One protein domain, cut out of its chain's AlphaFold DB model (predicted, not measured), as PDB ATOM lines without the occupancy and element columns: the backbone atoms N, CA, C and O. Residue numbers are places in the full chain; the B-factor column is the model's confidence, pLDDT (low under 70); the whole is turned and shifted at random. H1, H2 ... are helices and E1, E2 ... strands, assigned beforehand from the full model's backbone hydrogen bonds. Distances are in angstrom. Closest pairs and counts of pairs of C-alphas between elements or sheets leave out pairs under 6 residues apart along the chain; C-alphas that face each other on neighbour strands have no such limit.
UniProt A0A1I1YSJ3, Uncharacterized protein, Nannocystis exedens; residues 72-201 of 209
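AT A GLANCE: This is residues 72 to 201 of the 209 residues of an uncharacterized protein of Nannocystis exedens (UniProt A0A1I1YSJ3). Little regular structure: in the hairpin E4-E5, E5 comes close to E3 and E2 of the small sheet E1-E2-E3, E4 lies farther out from that sheet with H3 packed on it, and H1 lies far off among loops. Of 130 printed residues, 49 are in three helices and five strands, E1 E2 H1 H2 E3 E4 E5 H3, a mixed class; both sheets are antiparallel. The whole is compact, radius of gyration of the C-alphas 15.0 A, spanning 41 by 29 by 28 A.

HOW THE PARTS SIT: E2, residues 97 to 100, is antiparallel to its hairpin partner E1, residues 86 to 89 (N 98 to O 88, 2.8 A), and to E3, residues 141 to 144 (N 144 to O 97, 2.7 A). H2, residues 133 to 139, only grazes this sheet. E4, residues 163 to 167, and E5, residues 178 to 182, form a hairpin (N 164 to O 181, 2.9 A). H3, residues 188 to 200, comes closest to E4 at the C-alphas of Gln 195 and Ser 167, 5.8 A. In H1, residues 111 to 117, H2 and H3 every O i to N i+4 pair is within hydrogen-bond range.

IN THESE COORDINATES: E1 begins at C-alpha 86 (35.588, 14.038, -34.365); H3, 18.6 A long, ends at C-alpha 200 (15.511, 4.020, -32.913).

THE WHOLE: The printed part has no cut; links H1 to H2 and E3 to E4 are long. In this model 43 printed residues are under pLDDT 70, among them 75 to 92.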
ATOM      1  N   ALA A  72      45.111  16.512 -23.368       76.88
ATOM      2  CA  ALA A  72      44.996  16.996 -24.738       76.88
ATOM      3  C   ALA A  72      45.534  15.948 -25.725       76.88
ATOM      4  O   ALA A  72      46.543  15.294 -25.455       76.88
ATOM      5  N   CYS A  73      44.884  15.804 -26.875       76.69
ATOM      6  CA  CYS A  73      45.286  14.846 -27.900       76.69
ATOM      7  C   CYS A  73      45.226  15.463 -29.291       76.69
ATOM      8  O   CYS A  73      44.271  16.133 -29.640       76.69
ATOM      9  N   ALA A  74      46.225  15.205 -30.132       75.75
ATOM     10  CA  ALA A  74      46.189  15.692 -31.503       75.75
ATOM     11  C   ALA A  74      45.312  14.775 -32.370       75.75
ATOM     12  O   ALA A  74      45.614  13.590 -32.535       75.75
ATOM     13  N   LEU A  75      44.258  15.322 -32.980       68.88
ATOM     14  CA  LEU A  75      43.510  14.636 -34.034       68.88
ATOM     15  C   LEU A  75      44.351  14.564 -35.315       68.88
ATOM     16  O   LEU A  75      44.253  15.402 -36.211       68.88
ATOM     17  N   ALA A  76      45.208  13.549 -35.412       62.09
ATOM     18  CA  ALA A  76      45.978  13.303 -36.624       62.09
ATOM     19  C   ALA A  76      45.043  12.915 -37.786       62.09
ATOM     20  O   ALA A  76      44.320  11.925 -37.701       62.09
ATOM     21  N   GLY A  77      45.084  13.673 -38.887       58.94
ATOM     22  CA  GLY A  77      44.411  13.318 -40.145       58.94
ATOM     23  C   GLY A  77      43.042  13.958 -40.395       58.94
ATOM     24  O   GLY A  77      42.484  13.731 -41.468       58.94
ATOM     25  N   PHE A  78      42.520  14.786 -39.484       57.06
ATOM     26  CA  PHE A  78      41.305  15.560 -39.754       57.06
ATOM     27  C   PHE A  78      41.645  16.920 -40.379       57.06
ATOM     28  O   PHE A  78      42.539  17.613 -39.887       57.06
ATOM     29  N   PRO A  79      40.966  17.330 -41.468       50.94
ATOM     30  CA  PRO A  79      41.119  18.678 -41.999       50.94
ATOM     31  C   PRO A  79      40.632  19.701 -40.958       50.94
ATOM     32  O   PRO A  79      39.676  19.419 -40.246       50.94
ATOM     33  N   PRO A  80      41.205  20.917 -40.901       46.47
ATOM     34  CA  PRO A  80      40.856  21.940 -39.903       46.47
ATOM     35  C   PRO A  80      39.428  22.502 -40.045       46.47
ATOM     36  O   PRO A  80      39.019  23.373 -39.285       46.47
ATOM     37  N   ILE A  81      38.671  22.030 -41.038       47.88
ATOM     38  CA  ILE A  81      37.280  22.399 -41.283       47.88
ATOM     39  C   ILE A  81      36.420  21.307 -40.658       47.88
ATOM     40  O   ILE A  81      35.949  20.406 -41.356       47.88
ATOM     41  N   ILE A  82      36.270  21.338 -39.339       51.44
ATOM     42  CA  ILE A  82      35.433  20.365 -38.651       51.44
ATOM     43  C   ILE A  82      34.144  21.058 -38.192       51.44
ATOM     44  O   ILE A  82      34.172  21.950 -37.356       51.44
ATOM     45  N   ASN A  83      33.014  20.661 -38.787       47.59
ATOM     46  CA  ASN A  83      31.665  21.123 -38.418       47.59
ATOM     47  C   ASN A  83      30.945  20.140 -37.469       47.59
ATOM     48  O   ASN A  83      29.783  20.346 -37.133       47.59
ATOM     49  N   HIS A  84      31.605  19.041 -37.088       53.91
ATOM     50  CA  HIS A  84      31.049  17.958 -36.276       53.91
ATOM     51  C   HIS A  84      32.110  17.378 -35.350       53.91
ATOM     52  O   HIS A  84      33.267  17.287 -35.729       53.91
ATOM     53  N   SER A  85      31.734  16.919 -34.166       59.31
ATOM     54  CA  SER A  85      32.668  16.242 -33.270       59.31
ATOM     55  C   SER A  85      33.416  15.110 -33.976       59.31
ATOM     56  O   SER A  85      32.824  14.337 -34.734       59.31
ATOM     57  N   ALA A  86      34.720  15.021 -33.735       61.28
ATOM     58  CA  ALA A  86      35.588  14.038 -34.365       61.28
ATOM     59  C   ALA A  86      36.137  13.091 -33.309       61.28
ATOM     60  O   ALA A  86      36.477  13.503 -32.198       61.28
ATOM     61  N   ILE A  87      36.203  11.814 -33.673       64.12
ATOM     62  CA  ILE A  87      36.688  10.768 -32.795       64.12
ATOM     63  C   ILE A  87      37.708   9.921 -33.547       64.12
ATOM     64  O   ILE A  87      37.469   9.498 -34.678       64.12
ATOM     65  N   THR A  88      38.858   9.658 -32.931       66.38
ATOM     66  CA  THR A  88      39.840   8.719 -33.479       66.38
ATOM     67  C   THR A  88      40.546   7.944 -32.381       66.38
ATOM     68  O   THR A  88      40.973   8.558 -31.399       66.38
ATOM     69  N   PRO A  89      40.714   6.617 -32.536       67.12
ATOM     70  CA  PRO A  89      41.614   5.845 -31.691       67.12
ATOM     71  C   PRO A  89      43.017   6.436 -31.798       67.12
ATOM     72  O   PRO A  89      43.602   6.468 -32.882       67.12
ATOM     73  N   GLN A  90      43.548   6.945 -30.692       68.12
ATOM     74  CA  GLN A  90      44.882   7.535 -30.674       68.12
ATOM     75  C   GLN A  90      45.758   6.722 -29.722       68.12
ATOM     76  O   GLN A  90      45.421   6.602 -28.544       68.12
ATOM     77  N   PRO A  91      46.920   6.207 -30.174       60.94
ATOM     78  CA  PRO A  91      47.880   5.569 -29.273       60.94
ATOM     79  C   PRO A  91      48.391   6.560 -28.223       60.94
ATOM     80  O   PRO A  91      48.812   6.158 -27.146       60.94
ATOM     81  N   ALA A  92      48.304   7.859 -28.530       69.88
ATOM     82  CA  ALA A  92      48.599   8.937 -27.607       69.88
ATOM     83  C   ALA A  92      47.585   9.071 -26.465       69.88
ATOM     84  O   ALA A  92      47.833   9.911 -25.624       69.88
ATOM     85  N   CYS A  93      46.490   8.301 -26.433       74.94
ATOM     86  CA  CYS A  93      45.475   8.296 -25.374       74.94
ATOM     87  C   CYS A  93      45.472   6.989 -24.560       74.94
ATOM     88  O   CYS A  93      44.400   6.508 -24.208       74.94
ATOM     89  N   ASP A  94      46.634   6.358 -24.337       73.31
ATOM     90  CA  ASP A  94      46.782   5.094 -23.586       73.31
ATOM     91  C   ASP A  94      45.800   3.979 -24.021       73.31
ATOM     92  O   ASP A  94      45.279   3.212 -23.215       73.31
ATOM     93  N   GLY A  95      45.534   3.884 -25.331       63.03
ATOM     94  CA  GLY A  95      44.582   2.921 -25.911       63.03
ATOM     95  C   GLY A  95      43.129   3.407 -25.962       63.03
ATOM     96  O   GLY A  95      42.251   2.679 -26.421       63.03
ATOM     97  N   GLY A  96      42.883   4.634 -25.522       73.69
ATOM     98  CA  GLY A  96      41.620   5.335 -25.629       73.69
ATOM     99  C   GLY A  96      41.445   6.090 -26.946       73.69
ATOM    100  O   GLY A  96      42.024   5.806 -27.999       73.69
ATOM    101  N   ILE A  97      40.579   7.080 -26.867       78.75
ATOM    102  CA  ILE A  97      39.952   7.750 -27.986       78.75
ATOM    103  C   ILE A  97      40.218   9.248 -27.865       78.75
ATOM    104  O   ILE A  97      39.971   9.824 -26.820       78.75
ATOM    105  N   CYS A  98      40.659   9.913 -28.924       79.69
ATOM    106  CA  CYS A  98      40.718  11.371 -28.945       79.69
ATOM    107  C   CYS A  98      39.372  11.935 -29.404       79.69
ATOM    108  O   CYS A  98      38.987  11.707 -30.552       79.69
ATOM    109  N   LEU A  99      38.657  12.624 -28.512       76.06
ATOM    110  CA  LEU A  99      37.361  13.250 -28.772       76.06
ATOM    111  C   LEU A  99      37.538  14.761 -28.894       76.06
ATOM    112  O   LEU A  99      38.020  15.399 -27.963       76.06
ATOM    113  N   LEU A 100      37.085  15.330 -30.006       74.31
ATOM    114  CA  LEU A 100      36.919  16.770 -30.178       74.31
ATOM    115  C   LEU A 100      35.447  17.142 -30.068       74.31
ATOM    116  O   LEU A 100      34.632  16.649 -30.847       74.31
ATOM    117  N   VAL A 101      35.127  18.057 -29.157       66.75
ATOM    118  CA  VAL A 101      33.784  18.635 -29.019       66.75
ATOM    119  C   VAL A 101      33.796  20.052 -29.591       66.75
ATOM    120  O   VAL A 101      34.415  20.946 -29.026       66.75
ATOM    121  N   ILE A 102      33.127  20.249 -30.727       59.72
ATOM    122  CA  ILE A 102      33.187  21.511 -31.496       59.72
ATOM    123  C   ILE A 102      32.175  22.541 -30.999       59.72
ATOM    124  O   ILE A 102      32.399  23.739 -31.116       59.72
ATOM    125  N   ASP A 103      31.101  22.085 -30.355       56.34
ATOM    126  CA  ASP A 103      30.085  22.949 -29.746       56.34
ATOM    127  C   ASP A 103      30.454  23.416 -28.329       56.34
ATOM    128  O   ASP A 103      29.582  23.795 -27.542       56.34
ATOM    129  N   ALA A 104      31.745  23.417 -27.984       57.16
ATOM    130  CA  ALA A 104      32.227  24.058 -26.768       57.16
ATOM    131  C   ALA A 104      32.118  25.586 -26.920       57.16
ATOM    132  O   ALA A 104      33.095  26.290 -27.160       57.16
ATOM    133  N   LYS A 105      30.897  26.114 -26.816       66.25
ATOM    134  CA  LYS A 105      30.677  27.552 -26.733       66.25
ATOM    135  C   LYS A 105      31.036  28.020 -25.328       66.25
ATOM    136  O   LYS A 105      30.297  27.766 -24.376       66.25
ATOM    137  N   TYR A 106      32.156  28.720 -25.208       73.44
ATOM    138  CA  TYR A 106      32.535  29.395 -23.971       73.44
ATOM    139  C   TYR A 106      31.586  30.569 -23.757       73.44
ATOM    140  O   TYR A 106      31.593  31.515 -24.540       73.44
ATOM    141  N   GLN A 107      30.727  30.478 -22.742       80.06
ATOM    142  CA  GLN A 107      29.879  31.603 -22.358       80.06
ATOM    143  C   GLN A 107      30.749  32.742 -21.832       80.06
ATOM    144  O   GLN A 107      31.694  32.505 -21.080       80.06
ATOM    145  N   CYS A 108      30.404  33.963 -22.212       88.06
ATOM    146  CA  CYS A 108      31.104  35.166 -21.788       88.06
ATOM    147  C   CYS A 108      30.112  36.288 -21.498       88.06
ATOM    148  O   CYS A 108      29.055  36.386 -22.128       88.06
ATOM    149  N   GLU A 109      30.463  37.146 -20.544       93.38
ATOM    150  CA  GLU A 109      29.764  38.412 -20.307       93.38
ATOM    151  C   GLU A 109      30.533  39.584 -20.938       93.38
ATOM    152  O   GLU A 109      29.956  40.640 -21.207       93.38
ATOM    153  N   SER A 110      31.832  39.398 -21.191       92.81
ATOM    154  CA  SER A 110      32.736  40.396 -21.749       92.81
ATOM    155  C   SER A 110      33.886  39.776 -22.547       92.81
ATOM    156  O   SER A 110      34.242  38.615 -22.348       92.81
ATOM    157  N   ASP A 111      34.523  40.581 -23.404       91.62
ATOM    158  CA  ASP A 111      35.745  40.189 -24.128       91.62
ATOM    159  C   ASP A 111      36.855  39.738 -23.164       91.62
ATOM    160  O   ASP A 111      37.585  38.794 -23.444       91.62
ATOM    161  N   LEU A 112      36.932  40.347 -21.976       91.75
ATOM    162  CA  LEU A 112      37.920  39.992 -20.957       91.75
ATOM    163  C   LEU A 112      37.734  38.560 -20.428       91.75
ATOM    164  O   LEU A 112      38.719  37.894 -20.097       91.75
ATOM    165  N   ASP A 113      36.494  38.066 -20.366       88.06
ATOM    166  CA  ASP A 113      36.225  36.677 -19.982       88.06
ATOM    167  C   ASP A 113      36.784  35.717 -21.034       88.06
ATOM    168  O   ASP A 113      37.365  34.687 -20.692       88.06
ATOM    169  N   CYS A 114      36.666  36.070 -22.312       87.00
ATOM    170  CA  CYS A 114      37.223  35.284 -23.406       87.00
ATOM    171  C   CYS A 114      38.749  35.331 -23.427       87.00
ATOM    172  O   CYS A 114      39.389  34.287 -23.550       87.00
ATOM    173  N   GLU A 115      39.343  36.504 -23.214       86.69
ATOM    174  CA  GLU A 115      40.798  36.644 -23.120       86.69
ATOM    175  C   GLU A 115      41.389  35.827 -21.969       86.69
ATOM    176  O   GLU A 115      42.454  35.225 -22.114       86.69
ATOM    177  N   THR A 116      40.673  35.752 -20.845       82.44
ATOM    178  CA  THR A 116      41.114  35.013 -19.656       82.44
ATOM    179  C   THR A 116      40.965  33.499 -19.814       82.44
ATOM    180  O   THR A 116      41.823  32.753 -19.345       82.44
ATOM    181  N   ASN A 117      39.876  33.032 -20.434       74.38
ATOM    182  CA  ASN A 117      39.537  31.604 -20.481       74.38
ATOM    183  C   ASN A 117      39.977  30.897 -21.768       74.38
ATOM    184  O   ASN A 117      40.129  29.677 -21.761       74.38
ATOM    185  N   VAL A 118      40.143  31.638 -22.864       80.88
ATOM    186  CA  VAL A 118      40.419  31.085 -24.196       80.88
ATOM    187  C   VAL A 118      41.757  31.593 -24.727       80.88
ATOM    188  O   VAL A 118      42.580  30.798 -25.175       80.88
ATOM    189  N   GLY A 119      41.992  32.904 -24.667       81.50
ATOM    190  CA  GLY A 119      43.249  33.520 -25.095       81.50
ATOM    191  C   GLY A 119      43.079  34.941 -25.627       81.50
ATOM    192  O   GLY A 119      41.978  35.366 -25.967       81.50
ATOM    193  N   GLU A 120      44.186  35.684 -25.700       82.56
ATOM    194  CA  GLU A 120      44.189  37.095 -26.109       82.56
ATOM    195  C   GLU A 120      43.553  37.318 -27.494       82.56
ATOM    196  O   GLU A 120      43.813  36.575 -28.445       82.56
ATOM    197  N   GLY A 121      42.762  38.390 -27.624       81.25
ATOM    198  CA  GLY A 121      42.148  38.790 -28.894       81.25
ATOM    199  C   GLY A 121      40.886  38.017 -29.288       81.25
ATOM    200  O   GLY A 121      40.433  38.159 -30.424       81.25
ATOM    201  N   VAL A 122      40.316  37.221 -28.381       86.25
ATOM    202  CA  VAL A 122      39.023  36.548 -28.569       86.25
ATOM    203  C   VAL A 122      37.902  37.465 -28.073       86.25
ATOM    204  O   VAL A 122      37.889  37.851 -26.907       86.25
ATOM    205  N   ALA A 123      36.962  37.815 -28.953       90.00
ATOM    206  CA  ALA A 123      35.835  38.689 -28.623       90.00
ATOM    207  C   ALA A 123      34.637  37.899 -28.082       90.00
ATOM    208  O   ALA A 123      34.433  36.737 -28.434       90.00
ATOM    209  N   CYS A 124      33.824  38.545 -27.252       91.50
ATOM    210  CA  CYS A 124      32.550  38.019 -26.791       91.50
ATOM    211  C   CYS A 124      31.427  38.468 -27.735       91.50
ATOM    212  O   CYS A 124      30.984  39.619 -27.702       91.50
ATOM    213  N   GLU A 125      30.926  37.553 -28.561       90.69
ATOM    214  CA  GLU A 125      29.840  37.800 -29.506       90.69
ATOM    215  C   GLU A 125      28.582  37.016 -29.113       90.69
ATOM    216  O   GLU A 125      28.595  35.803 -28.919       90.69
ATOM    217  N   GLU A 126      27.459  37.724 -28.970       88.88
ATOM    218  CA  GLU A 126      26.159  37.126 -28.616       88.88
ATOM    219  C   GLU A 126      26.174  36.293 -27.312       88.88
ATOM    220  O   GLU A 126      25.386  35.361 -27.146       88.88
ATOM    221  N   GLY A 127      27.053  36.650 -26.366       86.25
ATOM    222  CA  GLY A 127      27.223  35.942 -25.089       86.25
ATOM    223  C   GLY A 127      28.115  34.701 -25.171       86.25
ATOM    224  O   GLY A 127      28.136  33.904 -24.230       86.25
ATOM    225  N   TYR A 128      28.843  34.525 -26.278       86.06
ATOM    226  CA  TYR A 128      29.795  33.437 -26.477       86.06
ATOM    227  C   TYR A 128      31.117  33.936 -27.063       86.06
ATOM    228  O   TYR A 128      31.143  34.865 -27.862       86.06
ATOM    229  N   CYS A 129      32.228  33.313 -26.684       86.56
ATOM    230  CA  CYS A 129      33.529  33.670 -27.238       86.56
ATOM    231  C   CYS A 129      33.631  33.260 -28.715       86.56
ATOM    232  O   CYS A 129      33.357  32.104 -29.053       86.56
ATOM    233  N   ASP A 130      34.064  34.180 -29.580       87.06
ATOM    234  CA  ASP A 130      34.367  33.920 -30.993       87.06
ATOM    235  C   ASP A 130      35.725  33.219 -31.120       87.06
ATOM    236  O   ASP A 130      36.774  33.820 -31.369       87.06
ATOM    237  N   VAL A 131      35.723  31.918 -30.835       80.00
ATOM    238  CA  VAL A 131      36.938  31.107 -30.795       80.00
ATOM    239  C   VAL A 131      37.283  30.603 -32.191       80.00
ATOM    240  O   VAL A 131      36.481  29.941 -32.852       80.00
ATOM    241  N   SER A 132      38.520  30.849 -32.629       77.69
ATOM    242  CA  SER A 132      38.980  30.309 -33.908       77.69
ATOM    243  C   SER A 132      38.948  28.768 -33.903       77.69
ATOM    244  O   SER A 132      39.304  28.148 -32.894       77.69
ATOM    245  N   PRO A 133      38.620  28.114 -35.032       70.12
ATOM    246  CA  PRO A 133      38.614  26.653 -35.119       70.12
ATOM    247  C   PRO A 133      39.942  25.998 -34.722       70.12
ATOM    248  O   PRO A 133      39.947  24.871 -34.244       70.12
ATOM    249  N   ALA A 134      41.070  26.698 -34.891       71.12
ATOM    250  CA  ALA A 134      42.380  26.209 -34.472       71.12
ATOM    251  C   ALA A 134      42.478  26.051 -32.946       71.12
ATOM    252  O   ALA A 134      42.939  25.019 -32.473       71.12
ATOM    253  N   VAL A 135      41.976  27.025 -32.185       71.31
ATOM    254  CA  VAL A 135      41.962  26.955 -30.716       71.31
ATOM    255  C   VAL A 135      40.985  25.882 -30.240       71.31
ATOM    256  O   VAL A 135      41.312  25.116 -29.341       71.31
ATOM    257  N   ILE A 136      39.828  25.742 -30.896       70.19
ATOM    258  CA  ILE A 136      38.889  24.641 -30.617       70.19
ATOM    259  C   ILE A 136      39.563  23.284 -30.856       70.19
ATOM    260  O   ILE A 136      39.357  22.354 -30.084       70.19
ATOM    261  N   LEU A 137      40.383  23.161 -31.901       68.81
ATOM    262  CA  LEU A 137      41.113  21.930 -32.196       68.81
ATOM    263  C   LEU A 137      42.201  21.616 -31.174       68.81
ATOM    264  O   LEU A 137      42.417  20.442 -30.913       68.81
ATOM    265  N   GLU A 138      42.883  22.619 -30.625       68.75
ATOM    266  CA  GLU A 138      43.945  22.412 -29.633       68.75
ATOM    267  C   GLU A 138      43.385  22.175 -28.221       68.75
ATOM    268  O   GLU A 138      43.854  21.289 -27.505       68.75
ATOM    269  N   GLU A 139      42.349  22.921 -27.831       69.56
ATOM    270  CA  GLU A 139      41.776  22.879 -26.480       69.56
ATOM    271  C   GLU A 139      40.588  21.919 -26.344       69.56
ATOM    272  O   GLU A 139      40.329  21.374 -25.266       69.56
ATOM    273  N   GLY A 140      39.848  21.696 -27.426       70.19
ATOM    274  CA  GLY A 140      38.638  20.876 -27.433       70.19
ATOM    275  C   GLY A 140      38.899  19.385 -27.636       70.19
ATOM    276  O   GLY A 140      37.990  18.583 -27.421       70.19
ATOM    277  N   SER A 141      40.108  18.998 -28.054       77.00
ATOM    278  CA  SER A 141      40.496  17.603 -28.265       77.00
ATOM    279  C   SER A 141      41.052  16.982 -26.985       77.00
ATOM    280  O   SER A 141      42.153  17.321 -26.538       77.00
ATOM    281  N   ARG A 142      40.307  16.053 -26.388       79.38
ATOM    282  CA  ARG A 142      40.662  15.399 -25.121       79.38
ATOM    283  C   ARG A 142      40.629  13.879 -25.272       79.38
ATOM    284  O   ARG A 142      39.745  13.327 -25.928       79.38
ATOM    285  N   CYS A 143      41.574  13.197 -24.635       83.38
ATOM    286  CA  CYS A 143      41.551  11.746 -24.520       83.38
ATOM    287  C   CYS A 143      40.343  11.304 -23.688       83.38
ATOM    288  O   CYS A 143      40.116  11.799 -22.586       83.38
ATOM    289  N   THR A 144      39.591  10.344 -24.205       84.31
ATOM    290  CA  THR A 144      38.445   9.707 -23.574       84.31
ATOM    291  C   THR A 144      38.474   8.185 -23.776       84.31
ATOM    292  O   THR A 144      39.382   7.646 -24.407       84.31
ATOM    293  N   GLN A 145      37.490   7.476 -23.233       86.06
ATOM    294  CA  GLN A 145      37.289   6.042 -23.380       86.06
ATOM    295  C   GLN A 145      35.814   5.727 -23.632       86.06
ATOM    296  O   GLN A 145      34.926   6.517 -23.300       86.06
ATOM    297  N   THR A 146      35.555   4.556 -24.211       86.81
ATOM    298  CA  THR A 146      34.203   3.999 -24.289       86.81
ATOM    299  C   THR A 146      33.697   3.601 -22.908       86.81
ATOM    300  O   THR A 146      34.484   3.257 -22.026       86.81
ATOM    301  N   CYS A 147      32.383   3.594 -22.728       88.88
ATOM    302  CA  CYS A 147      31.743   3.235 -21.467       88.88
ATOM    303  C   CYS A 147      30.395   2.561 -21.705       88.88
ATOM    304  O   CYS A 147      29.760   2.783 -22.730       88.88
ATOM    305  N   GLU A 148      29.919   1.780 -20.740       89.44
ATOM    306  CA  GLU A 148      28.546   1.258 -20.749       89.44
ATOM    307  C   GLU A 148      27.649   2.077 -19.818       89.44
ATOM    308  O   GLU A 148      26.471   2.344 -20.101       89.44
ATOM    309  N   THR A 149      28.237   2.514 -18.706       89.19
ATOM    310  CA  THR A 149      27.601   3.233 -17.610       89.19
ATOM    311  C   THR A 149      28.475   4.390 -17.129       89.19
ATOM    312  O   THR A 149      29.677   4.441 -17.370       89.19
ATOM    313  N   VAL A 150      27.877   5.325 -16.383       88.44
ATOM    314  CA  VAL A 150      28.618   6.434 -15.754       88.44
ATOM    315  C   VAL A 150      29.689   5.958 -14.765       88.44
ATOM    316  O   VAL A 150      30.675   6.652 -14.560       88.44
ATOM    317  N   ALA A 151      29.530   4.765 -14.179       91.62
ATOM    318  CA  ALA A 151      30.508   4.201 -13.251       91.62
ATOM    319  C   ALA A 151      31.812   3.777 -13.947       91.62
ATOM    320  O   ALA A 151      32.844   3.674 -13.288       91.62
ATOM    321  N   ASP A 152      31.768   3.569 -15.266       90.44
ATOM    322  CA  ASP A 152      32.946   3.252 -16.074       90.44
ATOM    323  C   ASP A 152      33.758   4.509 -16.414       90.44
ATOM    324  O   ASP A 152      34.845   4.401 -16.979       90.44
ATOM    325  N   CYS A 153      33.244   5.704 -16.095       88.94
ATOM    326  CA  CYS A 153      33.898   6.965 -16.403       88.94
ATOM    327  C   CYS A 153      34.737   7.459 -15.219       88.94
ATOM    328  O   CYS A 153      34.174   7.788 -14.171       88.94
ATOM    329  N   PRO A 154      36.071   7.549 -15.368       86.75
ATOM    330  CA  PRO A 154      36.913   8.121 -14.330       86.75
ATOM    331  C   PRO A 154      36.658   9.629 -14.199       86.75
ATOM    332  O   PRO A 154      36.134  10.276 -15.112       86.75
ATOM    333  N   GLU A 155      37.041  10.201 -13.055       83.31
ATOM    334  CA  GLU A 155      37.000  11.652 -12.871       83.31
ATOM    335  C   GLU A 155      37.846  12.345 -13.946       83.31
ATOM    336  O   GLU A 155      39.019  12.023 -14.139       83.31
ATOM    337  N   ILE A 156      37.231  13.301 -14.647       77.69
ATOM    338  CA  ILE A 156      37.900  14.148 -15.636       77.69
ATOM    339  C   ILE A 156      38.388  15.409 -14.911       77.69
ATOM    340  O   ILE A 156      37.563  16.170 -14.395       77.69
ATOM    341  N   PRO A 157      39.697  15.698 -14.878       70.75
ATOM    342  CA  PRO A 157      40.180  16.965 -14.343       70.75
ATOM    343  C   PRO A 157      39.636  18.158 -15.139       70.75
ATOM    344  O   PRO A 157      39.638  18.144 -16.366       70.75
ATOM    345  N   GLY A 158      39.161  19.190 -14.436       72.19
ATOM    346  CA  GLY A 158      38.494  20.353 -15.044       72.19
ATOM    347  C   GLY A 158      36.985  20.182 -15.253       72.19
ATOM    348  O   GLY A 158      36.315  21.115 -15.681       72.19
ATOM    349  N   CYS A 159      36.439  19.021 -14.902       76.12
ATOM    350  CA  CYS A 159      35.032  18.701 -15.061       76.12
ATOM    351  C   CYS A 159      34.270  18.898 -13.750       76.12
ATOM    352  O   CYS A 159      34.236  18.010 -12.897       76.12
ATOM    353  N   MET A 160      33.695  20.080 -13.558       78.19
ATOM    354  CA  MET A 160      33.123  20.484 -12.271       78.19
ATOM    355  C   MET A 160      31.864  19.694 -11.911       78.19
ATOM    356  O   MET A 160      31.663  19.362 -10.743       78.19
ATOM    357  N   SER A 161      31.042  19.361 -12.904       82.81
ATOM    358  CA  SER A 161      29.819  18.574 -12.712       82.81
ATOM    359  C   SER A 161      30.056  17.063 -12.765       82.81
ATOM    360  O   SER A 161      29.123  16.294 -12.543       82.81
ATOM    361  N   GLY A 162      31.294  16.630 -13.026       85.06
ATOM    362  CA  GLY A 162      31.681  15.227 -13.158       85.06
ATOM    363  C   GLY A 162      31.571  14.676 -14.583       85.06
ATOM    364  O   GLY A 162      31.236  15.377 -15.541       85.06
ATOM    365  N   ALA A 163      31.885  13.388 -14.719       87.44
ATOM    366  CA  ALA A 163      31.839  12.678 -15.989       87.44
ATOM    367  C   ALA A 163      30.470  12.023 -16.225       87.44
ATOM    368  O   ALA A 163      29.784  11.610 -15.290       87.44
ATOM    369  N   ILE A 164      30.092  11.883 -17.492       88.38
ATOM    370  CA  ILE A 164      28.913  11.140 -17.934       88.38
ATOM    371  C   ILE A 164      29.291  10.179 -19.052       88.38
ATOM    372  O   ILE A 164      30.137  10.484 -19.888       88.38
ATOM    373  N   CYS A 165      28.629   9.027 -19.069       89.44
ATOM    374  CA  CYS A 165      28.681   8.101 -20.185       89.44
ATOM    375  C   CYS A 165      27.564   8.442 -21.173       89.44
ATOM    376  O   CYS A 165      26.387   8.255 -20.858       89.44
ATOM    377  N   SER A 166      27.923   8.977 -22.337       84.44
ATOM    378  CA  SER A 166      26.970   9.511 -23.310       84.44
ATOM    379  C   SER A 166      27.181   8.898 -24.683       84.44
ATOM    380  O   SER A 166      28.316   8.778 -25.145       84.44
ATOM    381  N   SER A 167      26.084   8.577 -25.372       79.50
ATOM    382  CA  SER A 167      26.139   8.229 -26.790       79.50
ATOM    383  C   SER A 167      26.649   9.406 -27.608       79.50
ATOM    384  O   SER A 167      26.251  10.555 -27.392       79.50
ATOM    385  N   PHE A 168      27.523   9.100 -28.561       71.81
ATOM    386  CA  PHE A 168      28.040  10.056 -29.522       71.81
ATOM    387  C   PHE A 168      27.721   9.587 -30.944       71.81
ATOM    388  O   PHE A 168      27.884   8.415 -31.284       71.81
ATOM    389  N   MET A 169      27.266  10.503 -31.796       61.88
ATOM    390  CA  MET A 169      27.207  10.281 -33.238       61.88
ATOM    391  C   MET A 169      28.439  10.897 -33.846       61.88
ATOM    392  O   MET A 169      28.504  12.106 -34.057       61.88
ATOM    393  N   VAL A 170      29.400  10.040 -34.144       62.34
ATOM    394  CA  VAL A 170      30.452  10.362 -35.091       62.34
ATOM    395  C   VAL A 170      30.414   9.316 -36.190       62.34
ATOM    396  O   VAL A 170      30.085   8.153 -35.956       62.34
ATOM    397  N   SER A 171      30.687   9.757 -37.412       55.91
ATOM    398  CA  SER A 171      30.806   8.889 -38.577       55.91
ATOM    399  C   SER A 171      31.822   7.764 -38.356       55.91
ATOM    400  O   SER A 171      32.848   7.979 -37.712       55.91
ATOM    401  N   GLY A 172      31.582   6.594 -38.953       63.84
ATOM    402  CA  GLY A 172      32.520   5.465 -38.941       63.84
ATOM    403  C   GLY A 172      32.245   4.429 -37.846       63.84
ATOM    404  O   GLY A 172      31.100   4.203 -37.463       63.84
ATOM    405  N   GLU A 173      33.301   3.770 -37.360       61.94
ATOM    406  CA  GLU A 173      33.213   2.608 -36.452       61.94
ATOM    407  C   GLU A 173      32.690   2.945 -35.048       61.94
ATOM    408  O   GLU A 173      32.251   2.062 -34.314       61.94
ATOM    409  N   LEU A 174      32.709   4.225 -34.679       66.25
ATOM    410  CA  LEU A 174      32.304   4.722 -33.362       66.25
ATOM    411  C   LEU A 174      30.865   5.268 -33.358       66.25
ATOM    412  O   LEU A 174      30.439   5.900 -32.393       66.25
ATOM    413  N   CYS A 175      30.109   5.011 -34.430       73.56
ATOM    414  CA  CYS A 175      28.702   5.381 -34.551       73.56
ATOM    415  C   CYS A 175      27.889   4.768 -33.402       73.56
ATOM    416  O   CYS A 175      27.922   3.557 -33.187       73.56
ATOM    417  N   CYS A 176      27.173   5.613 -32.655       76.56
ATOM    418  CA  CYS A 176      26.342   5.215 -31.519       76.56
ATOM    419  C   CYS A 176      27.085   4.516 -30.373       76.56
ATOM    420  O   CYS A 176      26.447   3.981 -29.461       76.56
ATOM    421  N   GLN A 177      28.418   4.581 -30.357       82.06
ATOM    422  CA  GLN A 177      29.172   4.179 -29.185       82.06
ATOM    423  C   GLN A 177      29.013   5.221 -28.084       82.06
ATOM    424  O   GLN A 177      28.892   6.429 -28.320       82.06
ATOM    425  N   LYS A 178      28.990   4.726 -26.854       87.06
ATOM    426  CA  LYS A 178      28.991   5.562 -25.666       87.06
ATOM    427  C   LYS A 178      30.426   5.851 -25.273       87.06
ATOM    428  O   LYS A 178      31.242   4.937 -25.154       87.06
ATOM    429  N   VAL A 179      30.718   7.123 -25.061       86.12
ATOM    430  CA  VAL A 179      32.020   7.592 -24.599       86.12
ATOM    431  C   VAL A 179      31.840   8.398 -23.331       86.12
ATOM    432  O   VAL A 179      30.801   9.030 -23.107       86.12
ATOM    433  N   CYS A 180      32.859   8.369 -22.489       86.94
ATOM    434  CA  CYS A 180      32.882   9.240 -21.340       86.94
ATOM    435  C   CYS A 180      33.129  10.684 -21.789       86.94
ATOM    436  O   CYS A 180      33.879  10.965 -22.725       86.94
ATOM    437  N   GLY A 181      32.481  11.632 -21.138       84.00
ATOM    438  CA  GLY A 181      32.687  13.041 -21.423       84.00
ATOM    439  C   GLY A 181      32.278  13.899 -20.251       84.00
ATOM    440  O   GLY A 181      31.706  13.418 -19.271       84.00
ATOM    441  N   CYS A 182      32.602  15.180 -20.347       82.06
ATOM    442  CA  CYS A 182      32.246  16.123 -19.308       82.06
ATOM    443  C   CYS A 182      30.770  16.477 -19.346       82.06
ATOM    444  O   CYS A 182      30.275  16.864 -20.401       82.06
ATOM    445  N   ILE A 183      30.092  16.422 -18.194       82.50
ATOM    446  CA  ILE A 183      28.705  16.899 -18.079       82.50
ATOM    447  C   ILE A 183      28.612  18.371 -18.494       82.50
ATOM    448  O   ILE A 183      27.668  18.756 -19.174       82.50
ATOM    449  N   ASP A 184      29.620  19.169 -18.141       73.62
ATOM    450  CA  ASP A 184      29.665  20.600 -18.455       73.62
ATOM    451  C   ASP A 184      29.904  20.889 -19.945       73.62
ATOM    452  O   ASP A 184      29.530  21.947 -20.443       73.62
ATOM    453  N   SER A 185      30.540  19.958 -20.661       70.69
ATOM    454  CA  SER A 185      30.938  20.139 -22.064       70.69
ATOM    455  C   SER A 185      29.991  19.452 -23.043       70.69
ATOM    456  O   SER A 185      29.910  19.837 -24.207       70.69
ATOM    457  N   LEU A 186      29.278  18.418 -22.597       69.44
ATOM    458  CA  LEU A 186      28.283  17.729 -23.401       69.44
ATOM    459  C   LEU A 186      26.956  18.470 -23.293       69.44
ATOM    460  O   LEU A 186      26.310  18.497 -22.251       69.44
ATOM    461  N   TYR A 187      26.526  19.050 -24.410       65.12
ATOM    462  CA  TYR A 187      25.241  19.726 -24.512       65.12
ATOM    463  C   TYR A 187      24.104  18.722 -24.242       65.12
ATOM    464  O   TYR A 187      23.733  17.932 -25.110       65.12
ATOM    465  N   VAL A 188      23.563  18.726 -23.018       52.84
ATOM    466  CA  VAL A 188      22.648  17.694 -22.480       52.84
ATOM    467  C   VAL A 188      21.410  17.466 -23.361       52.84
ATOM    468  O   VAL A 188      20.912  16.344 -23.467       52.84
ATOM    469  N   SER A 189      20.924  18.502 -24.049       47.69
ATOM    470  CA  SER A 189      19.804  18.379 -24.991       47.69
ATOM    471  C   SER A 189      20.189  17.668 -26.293       47.69
ATOM    472  O   SER A 189      19.384  16.902 -26.817       47.69
ATOM    473  N   GLY A 190      21.422  17.846 -26.773       58.31
ATOM    474  CA  GLY A 190      21.961  17.079 -27.895       58.31
ATOM    475  C   GLY A 190      22.060  15.598 -27.543       58.31
ATOM    476  O   GLY A 190      21.586  14.754 -28.296       58.31
ATOM    477  N   VAL A 191      22.564  15.283 -26.346       64.62
ATOM    478  CA  VAL A 191      22.746  13.904 -25.862       64.62
ATOM    479  C   VAL A 191      21.449  13.088 -25.896       64.62
ATOM    480  O   VAL A 191      21.452  11.952 -26.362       64.62
ATOM    481  N   MET A 192      20.322  13.656 -25.453       63.22
ATOM    482  CA  MET A 192      19.039  12.939 -25.451       63.22
ATOM    483  C   MET A 192      18.485  12.691 -26.855       63.22
ATOM    484  O   MET A 192      17.971  11.606 -27.127       63.22
ATOM    485  N   SER A 193      18.592  13.673 -27.754       65.62
ATOM    486  CA  SER A 193      18.209  13.488 -29.158       65.62
ATOM    487  C   SER A 193      19.109  12.468 -29.850       65.62
ATOM    488  O   SER A 193      18.621  11.662 -30.640       65.62
ATOM    489  N   LEU A 194      20.401  12.460 -29.514       68.94
ATOM    490  CA  LEU A 194      21.357  11.494 -30.032       68.94
ATOM    491  C   LEU A 194      21.063  10.067 -29.554       68.94
ATOM    492  O   LEU A 194      21.054   9.146 -30.367       68.94
ATOM    493  N   GLN A 195      20.789   9.893 -28.259       71.94
ATOM    494  CA  GLN A 195      20.426   8.600 -27.676       71.94
ATOM    495  C   GLN A 195      19.175   8.033 -28.351       71.94
ATOM    496  O   GLN A 195      19.194   6.893 -28.798       71.94
ATOM    497  N   MET A 196      18.124   8.847 -28.505       72.19
ATOM    498  CA  MET A 196      16.894   8.425 -29.185       72.19
ATOM    499  C   MET A 196      17.150   7.975 -30.621       72.19
ATOM    500  O   MET A 196      16.599   6.969 -31.051       72.19
ATOM    501  N   LEU A 197      17.993   8.693 -31.363       74.44
ATOM    502  CA  LEU A 197      18.297   8.333 -32.745       74.44
ATOM    503  C   LEU A 197      19.089   7.012 -32.830       74.44
ATOM    504  O   LEU A 197      18.833   6.205 -33.720       74.44
ATOM    505  N   CYS A 198      20.018   6.788 -31.897       76.12
ATOM    506  CA  CYS A 198      20.781   5.545 -31.796       76.12
ATOM    507  C   CYS A 198      19.921   4.354 -31.349       76.12
ATOM    508  O   CYS A 198      20.105   3.247 -31.849       76.12
ATOM    509  N   ASP A 199      18.957   4.583 -30.455       77.06
ATOM    510  CA  ASP A 199      18.020   3.556 -29.993       77.06
ATOM    511  C   ASP A 199      16.973   3.210 -31.074       77.06
ATOM    512  O   ASP A 199      16.572   2.053 -31.204       77.06
ATOM    513  N   GLU A 200      16.526   4.197 -31.862       77.62
ATOM    514  CA  GLU A 200      15.511   4.020 -32.913       77.62
ATOM    515  C   GLU A 200      16.083   3.401 -34.197       77.62
ATOM    516  O   GLU A 200      15.371   2.701 -34.921       77.62
ATOM    517  N   MET A 201      17.372   3.612 -34.478       68.88
ATOM    518  CA  MET A 201      18.036   3.084 -35.671       68.88
ATOM    519  C   MET A 201      19.356   2.370 -35.321       68.88
ATOM    520  O   MET A 201      20.431   2.864 -35.660       68.88
TER     521      MET A 201